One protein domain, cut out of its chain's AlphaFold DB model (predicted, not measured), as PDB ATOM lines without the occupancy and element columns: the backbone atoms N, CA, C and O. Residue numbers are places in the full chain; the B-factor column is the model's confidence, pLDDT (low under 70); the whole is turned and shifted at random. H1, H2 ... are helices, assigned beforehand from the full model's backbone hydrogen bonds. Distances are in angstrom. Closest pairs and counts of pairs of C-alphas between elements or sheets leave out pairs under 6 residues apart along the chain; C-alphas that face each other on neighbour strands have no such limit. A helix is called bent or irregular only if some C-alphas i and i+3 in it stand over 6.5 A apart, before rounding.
ATOM      1  N   ARG A 219       6.380 -27.425 163.013       72.00
ATOM      2  CA  ARG A 219       6.134 -26.832 161.705       72.00
ATOM      3  C   ARG A 219       6.288 -25.319 161.703       72.00
ATOM      4  O   ARG A 219       7.028 -24.780 160.894       72.00
ATOM      5  N   GLN A 220       5.656 -24.632 162.657       80.00
ATOM      6  CA  GLN A 220       5.831 -23.188 162.791       80.00
ATOM      7  C   GLN A 220       7.312 -22.845 162.912       80.00
ATOM      8  O   GLN A 220       7.767 -21.952 162.212       80.00
ATOM      9  N   ARG A 221       8.085 -23.571 163.730       83.06
ATOM     10  CA  ARG A 221       9.534 -23.343 163.852       83.06
ATOM     11  C   ARG A 221      10.261 -23.527 162.525       83.06
ATOM     12  O   ARG A 221      11.070 -22.665 162.205       83.06
ATOM     13  N   GLN A 222       9.949 -24.575 161.768       83.00
ATOM     14  CA  GLN A 222      10.547 -24.832 160.460       83.00
ATOM     15  C   GLN A 222      10.261 -23.691 159.476       83.00
ATOM     16  O   GLN A 222      11.192 -23.061 158.987       83.00
ATOM     17  N   THR A 223       8.994 -23.301 159.309       81.12
ATOM     18  CA  THR A 223       8.612 -22.154 158.465       81.12
ATOM     19  C   THR A 223       9.295 -20.858 158.917       81.12
ATOM     20  O   THR A 223       9.697 -20.020 158.109       81.12
ATOM     21  N   THR A 224       9.446 -20.687 160.231       83.62
ATOM     22  CA  THR A 224      10.122 -19.533 160.831       83.62
ATOM     23  C   THR A 224      11.617 -19.529 160.476       83.62
ATOM     24  O   THR A 224      12.160 -18.477 160.148       83.62
ATOM     25  N   LEU A 225      12.278 -20.691 160.500       87.75
ATOM     26  CA  LEU A 225      13.684 -20.854 160.112       87.75
ATOM     27  C   LEU A 225      13.895 -20.659 158.608       87.75
ATOM     28  O   LEU A 225      14.831 -19.971 158.206       87.75
ATOM     29  N   GLU A 226      13.004 -21.185 157.774       85.50
ATOM     30  CA  GLU A 226      13.048 -20.978 156.325       85.50
ATOM     31  C   GLU A 226      12.909 -19.498 155.968       85.50
ATOM     32  O   GLU A 226      13.706 -18.961 155.199       85.50
ATOM     33  N   ALA A 227      11.955 -18.797 156.585       86.31
ATOM     34  CA  ALA A 227      11.805 -17.356 156.418       86.31
ATOM     35  C   ALA A 227      13.050 -16.592 156.895       86.31
ATOM     36  O   ALA A 227      13.476 -15.636 156.245       86.31
ATOM     37  N   PHE A 228      13.665 -17.031 157.996       90.81
ATOM     38  CA  PHE A 228      14.908 -16.456 158.501       90.81
ATOM     39  C   PHE A 228      16.069 -16.655 157.518       90.81
ATOM     40  O   PHE A 228      16.847 -15.727 157.299       90.81
ATOM     41  N   SER A 229      16.140 -17.806 156.843       93.25
ATOM     42  CA  SER A 229      17.182 -18.098 155.849       93.25
ATOM     43  C   SER A 229      17.169 -17.138 154.649       93.25
ATOM     44  O   SER A 229      18.222 -16.840 154.086       93.25
ATOM     45  N   LEU A 230      16.012 -16.552 154.305       88.12
ATOM     46  CA  LEU A 230      15.895 -15.554 153.231       88.12
ATOM     47  C   LEU A 230      16.687 -14.271 153.527       88.12
ATOM     48  O   LEU A 230      17.136 -13.585 152.604       88.12
ATOM     49  N   PHE A 231      16.902 -13.954 154.807       93.44
ATOM     50  CA  PHE A 231      17.782 -12.862 155.208       93.44
ATOM     51  C   PHE A 231      19.262 -13.233 155.102       93.44
ATOM     52  O   PHE A 231      20.093 -12.342 155.190       93.44
ATOM     53  N   PHE A 232      19.636 -14.487 154.865       94.81
ATOM     54  CA  PHE A 232      21.037 -14.906 154.833       94.81
ATOM     55  C   PHE A 232      21.319 -15.852 153.659       94.81
ATOM     56  O   PHE A 232      21.744 -16.983 153.868       94.81
ATOM     57  N   PRO A 233      21.181 -15.391 152.400       92.56
ATOM     58  CA  PRO A 233      21.334 -16.253 151.222       92.56
ATOM     59  C   PRO A 233      22.743 -16.849 151.054       92.56
ATOM     60  O   PRO A 233      22.951 -17.709 150.207       92.56
ATOM     61  N   SER A 234      23.731 -16.357 151.805       94.81
ATOM     62  CA  SER A 234      25.122 -16.825 151.763       94.81
ATOM     63  C   SER A 234      25.495 -17.746 152.926       94.81
ATOM     64  O   SER A 234      26.646 -18.166 152.995       94.81
ATOM     65  N   ILE A 235      24.570 -18.010 153.853       95.19
ATOM     66  CA  ILE A 235      24.838 -18.743 155.093       95.19
ATOM     67  C   ILE A 235      24.066 -20.067 155.050       95.19
ATOM     68  O   ILE A 235      22.873 -20.048 154.742       95.19
ATOM     69  N   PRO A 236      24.717 -21.212 155.322       94.31
ATOM     70  CA  PRO A 236      24.040 -22.503 155.358       94.31
ATOM     71  C   PRO A 236      23.040 -22.580 156.528       94.31
ATOM     72  O   PRO A 236      23.220 -21.892 157.538       94.31
ATOM     73  N   PRO A 237      21.997 -23.426 156.424       87.88
ATOM     74  CA  PRO A 237      20.929 -23.507 157.419       87.88
ATOM     75  C   PRO A 237      21.424 -23.872 158.826       87.88
ATOM     76  O   PRO A 237      20.883 -23.365 159.808       87.88
ATOM     77  N   ASP A 238      22.497 -24.658 158.925       92.38
ATOM     78  CA  ASP A 238      23.086 -25.088 160.200       92.38
ATOM     79  C   ASP A 238      23.676 -23.921 161.012       92.38
ATOM     80  O   ASP A 238      23.657 -23.933 162.244       92.38
ATOM     81  N   ASP A 239      24.143 -22.871 160.329       94.44
ATOM     82  CA  ASP A 239      24.744 -21.691 160.957       94.44
ATOM     83  C   ASP A 239      23.718 -20.590 161.267       94.44
ATOM     84  O   ASP A 239      24.048 -19.622 161.964       94.44
ATOM     85  N   LEU A 240      22.469 -20.718 160.793       90.75
ATOM     86  CA  LEU A 240      21.424 -19.702 160.968       90.75
ATOM     87  C   LEU A 240      21.119 -19.426 162.441       90.75
ATOM     88  O   LEU A 240      20.886 -18.277 162.805       90.75
ATOM     89  N   ALA A 241      21.178 -20.438 163.309       86.81
ATOM     90  CA  ALA A 241      20.875 -20.276 164.734       86.81
ATOM     91  C   ALA A 241      21.795 -19.262 165.444       86.81
ATOM     92  O   ALA A 241      21.414 -18.688 166.464       86.81
ATOM     93  N   ASN A 242      22.992 -19.023 164.897       90.56
ATOM     94  CA  ASN A 242      23.968 -18.081 165.441       90.56
ATOM     95  C   ASN A 242      23.915 -16.701 164.767       90.56
ATOM     96  O   ASN A 242      24.617 -15.780 165.193       90.56
ATOM     97  N   GLN A 243      23.112 -16.540 163.713       92.56
ATOM     98  CA  GLN A 243      23.004 -15.284 162.982       92.56
ATOM     99  C   GLN A 243      22.009 -14.329 163.635       92.56
ATOM    100  O   GLN A 243      21.055 -14.722 164.306       92.56
ATOM    101  N   LYS A 244      22.229 -13.034 163.416       89.81
ATOM    102  CA  LYS A 244      21.346 -11.956 163.866       89.81
ATOM    103  C   LYS A 244      21.020 -11.075 162.671       89.81
ATOM    104  O   LYS A 244      21.926 -10.692 161.934       89.81
ATOM    105  N   ILE A 245      19.744 -10.736 162.485       91.19
ATOM    106  CA  ILE A 245      19.327  -9.812 161.423       91.19
ATOM    107  C   ILE A 245      19.846  -8.417 161.777       91.19
ATOM    108  O   ILE A 245      19.469  -7.839 162.796       91.19
ATOM    109  N   MET A 246      20.728  -7.879 160.936       91.44
ATOM    110  CA  MET A 246      21.269  -6.534 161.092       91.44
ATOM    111  C   MET A 246      20.507  -5.529 160.219       91.44
ATOM    112  O   MET A 246      19.816  -5.887 159.267       91.44
ATOM    113  N   ILE A 247      20.730  -4.232 160.462       92.06
ATOM    114  CA  ILE A 247      20.193  -3.136 159.629       92.06
ATOM    115  C   ILE A 247      20.524  -3.346 158.143       92.06
ATOM    116  O   ILE A 247      19.701  -3.080 157.272       92.06
ATOM    117  N   LYS A 248      21.720  -3.868 157.838       94.94
ATOM    118  CA  LYS A 248      22.146  -4.156 156.459       94.94
ATOM    119  C   LYS A 248      21.257  -5.202 155.783       94.94
ATOM    120  O   LYS A 248      21.026  -5.104 154.580       94.94
ATOM    121  N   ASP A 249      20.760  -6.174 156.541       93.88
ATOM    122  CA  ASP A 249      19.903  -7.240 156.027       93.88
ATOM    123  C   ASP A 249      18.488  -6.723 155.767       93.88
ATOM    124  O   ASP A 249      17.947  -6.960 154.688       93.88
ATOM    125  N   VAL A 250      17.943  -5.915 156.685       91.81
ATOM    126  CA  VAL A 250      16.657  -5.216 156.497       91.81
ATOM    127  C   VAL A 250      16.724  -4.278 155.290       91.81
ATOM    128  O   VAL A 250      15.852  -4.303 154.424       91.81
ATOM    129  N   GLN A 251      17.805  -3.505 155.164       94.31
ATOM    130  CA  GLN A 251      18.021  -2.616 154.024       94.31
ATOM    131  C   GLN A 251      18.137  -3.386 152.700       94.31
ATOM    132  O   GLN A 251      17.628  -2.929 151.673       94.31
ATOM    133  N   ARG A 252      18.796  -4.552 152.702       94.62
ATOM    134  CA  ARG A 252      18.888  -5.418 151.520       94.62
ATOM    135  C   ARG A 252      17.510  -5.942 151.120       94.62
ATOM    136  O   ARG A 252      17.174  -5.855 149.942       94.62
ATOM    137  N   ALA A 253      16.720  -6.427 152.078       91.62
ATOM    138  CA  ALA A 253      15.361  -6.902 151.837       91.62
ATOM    139  C   ALA A 253      14.455  -5.783 151.290       91.62
ATOM    140  O   ALA A 253      13.845  -5.954 150.237       91.62
ATOM    141  N   ALA A 254      14.460  -4.599 151.915       91.25
ATOM    142  CA  ALA A 254      13.695  -3.438 151.453       91.25
ATOM    143  C   ALA A 254      14.073  -3.032 150.018       91.25
ATOM    144  O   ALA A 254      13.209  -2.783 149.179       91.25
ATOM    145  N   LYS A 255      15.373  -3.050 149.691       93.81
ATOM    146  CA  LYS A 255      15.855  -2.757 148.335       93.81
ATOM    147  C   LYS A 255      15.353  -3.768 147.301       93.81
ATOM    148  O   LYS A 255      15.059  -3.362 146.179       93.81
ATOM    149  N   LEU A 256      15.273  -5.053 147.652       89.44
ATOM    150  CA  LEU A 256      14.734  -6.096 146.771       89.44
ATOM    151  C   LEU A 256      13.224  -5.937 146.550       89.44
ATOM    152  O   LEU A 256      12.754  -6.179 145.444       89.44
ATOM    153  N   LEU A 257      12.494  -5.468 147.565       89.31
ATOM    154  CA  LEU A 257      11.058  -5.177 147.489       89.31
ATOM    155  C   LEU A 257      10.748  -3.827 146.813       89.31
ATOM    156  O   LEU A 257       9.599  -3.541 146.495       89.31
ATOM    157  N   GLY A 258      11.764  -2.993 146.561       92.12
ATOM    158  CA  GLY A 258      11.589  -1.649 146.003       92.12
ATOM    159  C   GLY A 258      11.099  -0.613 147.021       92.12
ATOM    160  O   GLY A 258      10.702   0.489 146.636       92.12
ATOM    161  N   GLU A 259      11.164  -0.933 148.311       92.44
ATOM    162  CA  GLU A 259      10.711  -0.082 149.405       92.44
ATOM    163  C   GLU A 259      11.845   0.792 149.952       92.44
ATOM    164  O   GLU A 259      13.013   0.399 150.029       92.44
ATOM    165  N   LYS A 260      11.497   2.022 150.340       94.00
ATOM    166  CA  LYS A 260      12.432   2.991 150.924       94.00
ATOM    167  C   LYS A 260      12.091   3.206 152.393       94.00
ATOM    168  O   LYS A 260      11.403   4.165 152.726       94.00
ATOM    169  N   ILE A 261      12.613   2.333 153.244       91.00
ATOM    170  CA  ILE A 261      12.516   2.454 154.703       91.00
ATOM    171  C   ILE A 261      13.662   3.349 155.192       91.00
ATOM    172  O   ILE A 261      14.798   3.237 154.715       91.00
ATOM    173  N   LYS A 262      13.381   4.283 156.106       94.94
ATOM    174  CA  LYS A 262      14.426   5.151 156.677       94.94
ATOM    175  C   LYS A 262      15.257   4.383 157.704       94.94
ATOM    176  O   LYS A 262      14.770   3.456 158.338       94.94
ATOM    177  N   ALA A 263      16.507   4.797 157.906       92.62
ATOM    178  CA  ALA A 263      17.380   4.158 158.895       92.62
ATOM    179  C   ALA A 263      16.794   4.211 160.318       92.62
ATOM    180  O   ALA A 263      16.855   3.214 161.030       92.62
ATOM    181  N   ASP A 264      16.175   5.335 160.694       91.88
ATOM    182  CA  ASP A 264      15.540   5.507 162.008       91.88
ATOM    183  C   ASP A 264      14.355   4.549 162.204       91.88
ATOM    184  O   ASP A 264      14.191   3.973 163.270       91.88
ATOM    185  N   GLU A 265      13.582   4.307 161.144       91.44
ATOM    186  CA  GLU A 265      12.449   3.375 161.147       91.44
ATOM    187  C   GLU A 265      12.923   1.915 161.228       91.44
ATOM    188  O   GLU A 265      12.367   1.124 161.981       91.44
ATOM    189  N   MET A 266      14.013   1.554 160.534       90.50
ATOM    190  CA  MET A 266      14.633   0.228 160.689       90.50
ATOM    191  C   MET A 266      15.141  -0.001 162.117       90.50
ATOM    192  O   MET A 266      15.058  -1.119 162.621       90.50
ATOM    193  N   LEU A 267      15.688   1.036 162.761       87.81
ATOM    194  CA  LEU A 267      16.119   0.974 164.157       87.81
ATOM    195  C   LEU A 267      14.928   0.795 165.096       87.81
ATOM    196  O   LEU A 267      14.992  -0.069 165.962       87.81
ATOM    197  N   GLU A 268      13.851   1.552 164.894       87.94
ATOM    198  CA  GLU A 268      12.615   1.431 165.673       87.94
ATOM    199  C   GLU A 268      12.003   0.030 165.541       87.94
ATOM    200  O   GLU A 268      11.652  -0.584 166.545       87.94
ATOM    201  N   MET A 269      11.970  -0.532 164.326       85.62
ATOM    202  CA  MET A 269      11.547  -1.916 164.106       85.62
ATOM    203  C   MET A 269      12.429  -2.903 164.879       85.62
ATOM    204  O   MET A 269      11.919  -3.751 165.605       85.62
ATOM    205  N   LEU A 270      13.755  -2.811 164.745       87.12
ATOM    206  CA  LEU A 270      14.673  -3.724 165.437       87.12
ATOM    207  C   LEU A 270      14.590  -3.594 166.964       87.12
ATOM    208  O   LEU A 270      14.736  -4.596 167.663       87.12
ATOM    209  N   ASP A 271      14.347  -2.388 167.475       84.56
ATOM    210  CA  ASP A 271      14.194  -2.121 168.904       84.56
ATOM    211  C   ASP A 271      12.883  -2.706 169.444       84.56
ATOM    212  O   ASP A 271      12.908  -3.462 170.415       84.56
ATOM    213  N   ALA A 272      11.762  -2.480 168.748       79.25
ATOM    214  CA  ALA A 272      10.445  -3.013 169.113       79.25
ATOM    215  C   ALA A 272      10.407  -4.551 169.185       79.25
ATOM    216  O   ALA A 272       9.613  -5.135 169.921       79.25
ATOM    217  N   PHE A 273      11.273  -5.210 168.416       73.50
ATOM    218  CA  PHE A 273      11.311  -6.660 168.254       73.50
ATOM    219  C   PHE A 273      12.473  -7.354 168.984       73.50
ATOM    220  O   PHE A 273      12.594  -8.585 168.969       73.50
ATOM    221  N   SER A 274      13.322  -6.580 169.655       78.00
ATOM    222  CA  SER A 274      14.370  -7.102 170.519       78.00
ATOM    223  C   SER A 274      13.802  -7.344 171.918       78.00
ATOM    224  O   SER A 274      13.671  -6.420 172.712       78.00
ATOM    225  N   THR A 275      13.529  -8.599 172.275       66.12
ATOM    226  CA  THR A 275      13.065  -8.957 173.632       66.12
ATOM    227  C   THR A 275      14.178  -9.033 174.676       66.12
ATOM    228  O   THR A 275      13.918  -9.354 175.837       66.12
ATOM    229  N   ALA A 276      15.422  -8.720 174.302       54.94
ATOM    230  CA  ALA A 276      16.497  -8.583 175.271       54.94
ATOM    231  C   ALA A 276      16.193  -7.386 176.197       54.94
ATOM    232  O   ALA A 276      16.036  -6.275 175.691       54.94
ATOM    233  N   PRO A 277      16.102  -7.585 177.529       50.97
ATOM    234  CA  PRO A 277      15.879  -6.501 178.477       50.97
ATOM    235  C   PRO A 277      17.059  -5.535 178.391       50.97
ATOM    236  O   PRO A 277      18.180  -5.832 178.805       50.97
ATOM    237  N   ASP A 278      16.800  -4.398 177.773       47.09
ATOM    238  CA  ASP A 278      17.816  -3.456 177.364       47.09
ATOM    239  C   ASP A 278      18.251  -2.597 178.555       47.09
ATOM    240  O   ASP A 278      17.463  -1.833 179.107       47.09
ATOM    241  N   ARG A 286      21.780  -6.747 168.719       46.78
ATOM    242  CA  ARG A 286      20.877  -7.682 169.409       46.78
ATOM    243  C   ARG A 286      20.334  -8.795 168.499       46.78
ATOM    244  O   ARG A 286      20.377  -8.677 167.280       46.78
ATOM    245  N   ALA A 287      19.857  -9.891 169.099       47.06
ATOM    246  CA  ALA A 287      19.136 -10.966 168.404       47.06
ATOM    247  C   ALA A 287      17.628 -10.661 168.366       47.06
ATOM    248  O   ALA A 287      17.077 -10.171 169.348       47.06
ATOM    249  N   LEU A 288      16.985 -10.957 167.238       49.12
ATOM    250  CA  LEU A 288      15.548 -10.789 167.014       49.12
ATOM    251  C   LEU A 288      14.772 -11.978 167.601       49.12
ATOM    252  O   LEU A 288      15.188 -13.123 167.425       49.12
ATOM    253  N   ASP A 289      13.653 -11.720 168.285       52.47
ATOM    254  CA  ASP A 289      12.818 -12.777 168.869       52.47
ATOM    255  C   ASP A 289      12.028 -13.547 167.792       52.47
ATOM    256  O   ASP A 289      11.599 -12.996 166.776       52.47
ATOM    257  N   GLN A 290      11.760 -14.822 168.056       46.16
ATOM    258  CA  GLN A 290      11.064 -15.771 167.184       46.16
ATOM    259  C   GLN A 290       9.649 -15.294 166.781       46.16
ATOM    260  O   GLN A 290       9.149 -15.653 165.716       46.16
ATOM    261  N   ARG A 291       9.011 -14.442 167.600       48.47
ATOM    262  CA  ARG A 291       7.697 -13.822 167.327       48.47
ATOM    263  C   ARG A 291       7.703 -12.917 166.089       48.47
ATOM    264  O   ARG A 291       6.688 -12.781 165.410       48.47
ATOM    265  N   CYS A 292       8.850 -12.331 165.771       52.72
ATOM    266  CA  CYS A 292       9.007 -11.344 164.704       52.72
ATOM    267  C   CYS A 292       9.058 -12.021 163.332       52.72
ATOM    268  O   CYS A 292       8.525 -11.516 162.345       52.72
ATOM    269  N   LEU A 293       9.621 -13.227 163.295       53.03
ATOM    270  CA  LEU A 293       9.613 -14.073 162.111       53.03
ATOM    271  C   LEU A 293       8.210 -14.596 161.779       53.03
ATOM    272  O   LEU A 293       7.901 -14.769 160.605       53.03
ATOM    273  N   THR A 294       7.326 -14.777 162.767       47.09
ATOM    274  CA  THR A 294       5.915 -15.129 162.518       47.09
ATOM    275  C   THR A 294       5.153 -13.989 161.828       47.09
ATOM    276  O   THR A 294       4.392 -14.239 160.895       47.09
ATOM    277  N   ILE A 295       5.404 -12.734 162.220       53.75
ATOM    278  CA  ILE A 295       4.815 -11.546 161.573       53.75
ATOM    279  C   ILE A 295       5.341 -11.403 160.135       53.75
ATOM    280  O   ILE A 295       4.575 -11.126 159.212       53.75
ATOM    281  N   TYR A 296       6.629 -11.677 159.913       52.78
ATOM    282  CA  TYR A 296       7.228 -11.662 158.575       52.78
ATOM    283  C   TYR A 296       6.752 -12.829 157.683       52.78
ATOM    284  O   TYR A 296       6.553 -12.659 156.481       52.78
ATOM    285  N   ALA A 297       6.495 -14.011 158.255       48.97
ATOM    286  CA  ALA A 297       5.905 -15.141 157.536       48.97
ATOM    287  C   ALA A 297       4.449 -14.860 157.112       48.97
ATOM    288  O   ALA A 297       4.073 -15.165 155.979       48.97
ATOM    289  N   ALA A 298       3.658 -14.203 157.970       50.31
ATOM    290  CA  ALA A 298       2.311 -13.740 157.626       50.31
ATOM    291  C   ALA A 298       2.328 -12.696 156.490       50.31
ATOM    292  O   ALA A 298       1.492 -12.744 155.586       50.31
ATOM    293  N   PHE A 299       3.329 -11.808 156.481       55.22
ATOM    294  CA  PHE A 299       3.569 -10.874 155.377       55.22
ATOM    295  C   PHE A 299       3.874 -11.607 154.058       55.22
ATOM    296  O   PHE A 299       3.306 -11.268 153.020       55.22
ATOM    297  N   ARG A 300       4.702 -12.662 154.091       53.56
ATOM    298  CA  ARG A 300       5.050 -13.452 152.898       53.56
ATOM    299  C   ARG A 300       3.850 -14.196 152.305       53.56
ATOM    300  O   ARG A 300       3.734 -14.243 151.085       53.56
ATOM    301  N   LEU A 301       2.964 -14.753 153.133       49.91
ATOM    302  CA  LEU A 301       1.772 -15.469 152.655       49.91
ATOM    303  C   LEU A 301       0.775 -14.528 151.964       49.91
ATOM    304  O   LEU A 301       0.290 -14.852 150.882       49.91
ATOM    305  N   ASN A 302       0.546 -13.337 152.523       50.34
ATOM    306  CA  ASN A 302      -0.294 -12.326 151.872       50.34
ATOM    307  C   ASN A 302       0.340 -11.797 150.575       50.34
ATOM    308  O   ASN A 302      -0.336 -11.695 149.556       50.34
ATOM    309  N   PHE A 303       1.652 -11.547 150.569       54.91
ATOM    310  CA  PHE A 303       2.350 -11.049 149.381       54.91
ATOM    311  C   PHE A 303       2.433 -12.091 148.251       54.91
ATOM    312  O   PHE A 303       2.272 -11.756 147.079       54.91
ATOM    313  N   ALA A 304       2.641 -13.373 148.576       50.69
ATOM    314  CA  ALA A 304       2.662 -14.455 147.590       50.69
ATOM    315  C   ALA A 304       1.277 -14.706 146.965       50.69
ATOM    316  O   ALA A 304       1.185 -14.948 145.760       50.69
ATOM    317  N   ALA A 305       0.199 -14.592 147.750       52.25
ATOM    318  CA  ALA A 305      -1.171 -14.673 147.241       52.25
ATOM    319  C   ALA A 305      -1.489 -13.532 146.255       52.25
ATOM    320  O   ALA A 305      -2.144 -13.742 145.229       52.25
ATOM    321  N   GLU A 306      -0.974 -12.333 146.518       50.78
ATOM    322  CA  GLU A 306      -1.189 -11.153 145.677       50.78
ATOM    323  C   GLU A 306      -0.331 -11.175 144.396       50.78
ATOM    324  O   GLU A 306      -0.786 -10.767 143.324       50.78
ATOM    325  N   LEU A 307       0.873 -11.760 144.452       51.81
ATOM    326  CA  LEU A 307       1.697 -12.009 143.262       51.81
ATOM    327  C   LEU A 307       1.108 -13.091 142.345       51.81
ATOM    328  O   LEU A 307       1.143 -12.930 141.125       51.81
ATOM    329  N   ASN A 308       0.528 -14.158 142.903       52.09
ATOM    330  CA  ASN A 308      -0.055 -15.249 142.109       52.09
ATOM    331  C   ASN A 308      -1.409 -14.895 141.469       52.09
ATOM    332  O   ASN A 308      -1.796 -15.508 140.476       52.09
ATOM    333  N   THR A 309      -2.126 -13.896 141.988       51.62
ATOM    334  CA  THR A 309      -3.417 -13.444 141.431       51.62
ATOM    335  C   THR A 309      -3.271 -12.326 140.390       51.62
ATOM    336  O   THR A 309      -4.188 -12.068 139.605       51.62
ATOM    337  N   SER A 310      -2.098 -11.693 140.304       44.09
ATOM    338  CA  SER A 310      -1.807 -10.591 139.384       44.09
ATOM    339  C   SER A 310      -1.119 -11.079 138.094       44.09
ATOM    340  O   SER A 310       0.084 -10.921 137.900       44.09
ATOM    341  N   SER A 311      -1.898 -11.579 137.129       46.38
ATOM    342  CA  SER A 311      -1.414 -11.924 135.772       46.38
ATOM    343  C   SER A 311      -1.001 -10.704 134.911       46.38
ATOM    344  O   SER A 311      -0.735 -10.854 133.717       46.38
ATOM    345  N   ASN A 320      -1.787   1.019 149.047       51.38
ATOM    346  CA  ASN A 320      -2.525   0.281 150.076       51.38
ATOM    347  C   ASN A 320      -1.781  -0.913 150.681       51.38
ATOM    348  O   ASN A 320      -2.278  -1.469 151.653       51.38
ATOM    349  N   VAL A 321      -0.621  -1.327 150.161       48.97
ATOM    350  CA  VAL A 321       0.119  -2.464 150.751       48.97
ATOM    351  C   VAL A 321       0.665  -2.082 152.128       48.97
ATOM    352  O   VAL A 321       0.534  -2.846 153.077       48.97
ATOM    353  N   VAL A 322       1.167  -0.851 152.265       47.78
ATOM    354  CA  VAL A 322       1.627  -0.294 153.547       47.78
ATOM    355  C   VAL A 322       0.456  -0.060 154.507       47.78
ATOM    356  O   VAL A 322       0.589  -0.315 155.697       47.78
ATOM    357  N   ASP A 323      -0.705   0.366 154.001       47.78
ATOM    358  CA  ASP A 323      -1.905   0.577 154.822       47.78
ATOM    359  C   ASP A 323      -2.491  -0.763 155.301       47.78
ATOM    360  O   ASP A 323      -2.869  -0.905 156.457       47.78
ATOM    361  N   THR A 324      -2.458  -1.796 154.453       50.50
ATOM    362  CA  THR A 324      -2.841  -3.177 154.800       50.50
ATOM    363  C   THR A 324      -1.839  -3.801 155.772       50.50
ATOM    364  O   THR A 324      -2.251  -4.439 156.737       50.50
ATOM    365  N   PHE A 325      -0.539  -3.552 155.587       51.84
ATOM    366  CA  PHE A 325       0.517  -3.920 156.530       51.84
ATOM    367  C   PHE A 325       0.302  -3.261 157.897       51.84
ATOM    368  O   PHE A 325       0.273  -3.969 158.896       51.84
ATOM    369  N   MET A 326       0.066  -1.945 157.951       47.88
ATOM    370  CA  MET A 326      -0.213  -1.218 159.195       47.88
ATOM    371  C   MET A 326      -1.515  -1.675 159.856       47.88
ATOM    372  O   MET A 326      -1.597  -1.711 161.079       47.88
ATOM    373  N   LYS A 327      -2.522  -2.065 159.070       48.03
ATOM    374  CA  LYS A 327      -3.804  -2.564 159.576       48.03
ATOM    375  C   LYS A 327      -3.679  -3.970 160.164       48.03
ATOM    376  O   LYS A 327      -4.107  -4.165 161.291       48.03
ATOM    377  N   ILE A 328      -3.006  -4.895 159.474       50.97
ATOM    378  CA  ILE A 328      -2.678  -6.237 159.992       50.97
ATOM    379  C   ILE A 328      -1.751  -6.126 161.211       50.97
ATOM    380  O   ILE A 328      -1.924  -6.839 162.195       50.97
ATOM    381  N   PHE A 329      -0.794  -5.198 161.179       45.84
ATOM    382  CA  PHE A 329       0.101  -4.903 162.291       45.84
ATOM    383  C   PHE A 329      -0.672  -4.389 163.511       45.84
ATOM    384  O   PHE A 329      -0.498  -4.943 164.590       45.84
ATOM    385  N   LEU A 330      -1.567  -3.404 163.357       47.94
ATOM    386  CA  LEU A 330      -2.439  -2.901 164.428       47.94
ATOM    387  C   LEU A 330      -3.406  -3.976 164.942       47.94
ATOM    388  O   LEU A 330      -3.617  -4.082 166.141       47.94
ATOM    389  N   GLU A 331      -3.964  -4.808 164.070       48.09
ATOM    390  CA  GLU A 331      -4.941  -5.838 164.447       48.09
ATOM    391  C   GLU A 331      -4.288  -7.035 165.167       48.09
ATOM    392  O   GLU A 331      -4.904  -7.638 166.044       48.09
ATOM    393  N   LEU A 332      -3.012  -7.328 164.882       45.44
ATOM    394  CA  LEU A 332      -2.226  -8.371 165.562       45.44
ATOM    395  C   LEU A 332      -1.449  -7.872 166.793       45.44
ATOM    396  O   LEU A 332      -1.125  -8.677 167.667       45.44
ATOM    397  N   THR A 333      -1.138  -6.573 166.884       46.00
ATOM    398  CA  THR A 333      -0.478  -5.976 168.065       46.00
ATOM    399  C   THR A 333      -1.461  -5.438 169.103       46.00
ATOM    400  O   THR A 333      -1.112  -5.385 170.282       46.00
ATOM    401  N   VAL A 334      -2.707  -5.121 168.732       41.72
ATOM    402  CA  VAL A 334      -3.771  -4.747 169.681       41.72
ATOM    403  C   VAL A 334      -4.420  -6.010 170.269       41.72
ATOM    404  O   VAL A 334      -5.576  -6.340 170.032       41.72
TER     405      VAL A 334
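Overview. This is residues 219 to 278, 286 to 311 and 320 to 334 of the 342 residues of an uncharacterized protein of Hypsizygus marmoreus (UniProt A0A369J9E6). One long helix, H5, runs through the domain; H1 crosses its first half on one side, and H6 runs along it on the other side, close but not clearly touching. H2 makes a corner with the end of H1, H3 and H4 form a second, crossed pair apart from H5, and the far end of H5, residues 304 to 309, sticks out with residues 310 and 311. The printed part has 101 residues with six named helices, H1 to H6 in order, and no named strand; the class is all helix. Contacts between the helices are few, yet the whole is compact, with a radius of gyration of the C-alphas of 14.1 A and spans of 38 by 29 by 26 A.

Arrangement. Start with H5, residues 290 to 309. H1, residues 219 to 229, touches it about perpendicular, at 81 degrees; look at the closest C-alphas, those of Thr 224 and Leu 293, 5.6 A apart. H5 touches H1 with residues 290 to 297 alone. H6, residues 320 to 333, is close to H5 but not clearly touching: the closest C-alphas, of Phe 299 and Phe 325, are 7.7 A apart. These two run opposite ways at a shallow tilt of 34.9 degrees, only just short of steep. H2, residues 237 to 242, touches H1 about perpendicular, at 85 degrees, closest at the C-alphas of Ser 229 and Pro 237, 6.8 A. H3, residues 247 to 257, touches H4, residues 263 to 272, closest at the C-alphas of Ile 247 and Met 266, 6.6 A. They run opposite ways at a steep tilt of 69 degrees, only just short of about perpendicular. H3 and H4 are each apart from H5. The packing is mostly crossed: of the 3 pairs of helices that touch, 0 are at a shallow tilt. In H1, H3, H4 and H6 every O i to N i+4 pair is within hydrogen-bond range; H5 has 15 of 16, and H2 has 0 of 2, with 2 of its 3 O i to N i+3 pairs within range.

Along the chain. Find C-alpha 290 at (11.064, -15.771, 167.184); from there H5 runs 29.6 A to C-alpha 309 at (-3.417, -13.444, 141.431). H1 begins at C-alpha 219, at (6.134, -26.832, 161.705), and is 15.3 A long, as is H3. H2 spans 10.2 A and is irregular, but only just: C-alphas 238 and 241 are 7.0 A apart. H4 spans 14.3 A, and H6 runs 19.2 A to C-alpha 333 at (-0.478, -5.976, 168.065).

Size, cuts and confidence. The two C-alphas farthest apart are those of Asp 278 and Ser 311, 46.6 A. Residues 279 to 285 and 312 to 319 are not printed; the gaps across these cuts are 9.5 A from C-alpha 278 to 286 and 18.8 A from C-alpha 311 to 320. Of the links printed whole, H2 to H3 and H3 to H4 are tight and H1 to H2 is short. Residues 304 to 311, of which 304 to 309 belong to H5, stand free. The mean pLDDT of the printed part is 71.8; it is under 70 in residues 275 to 278, 286 to 311 and 320 to 334 of this model.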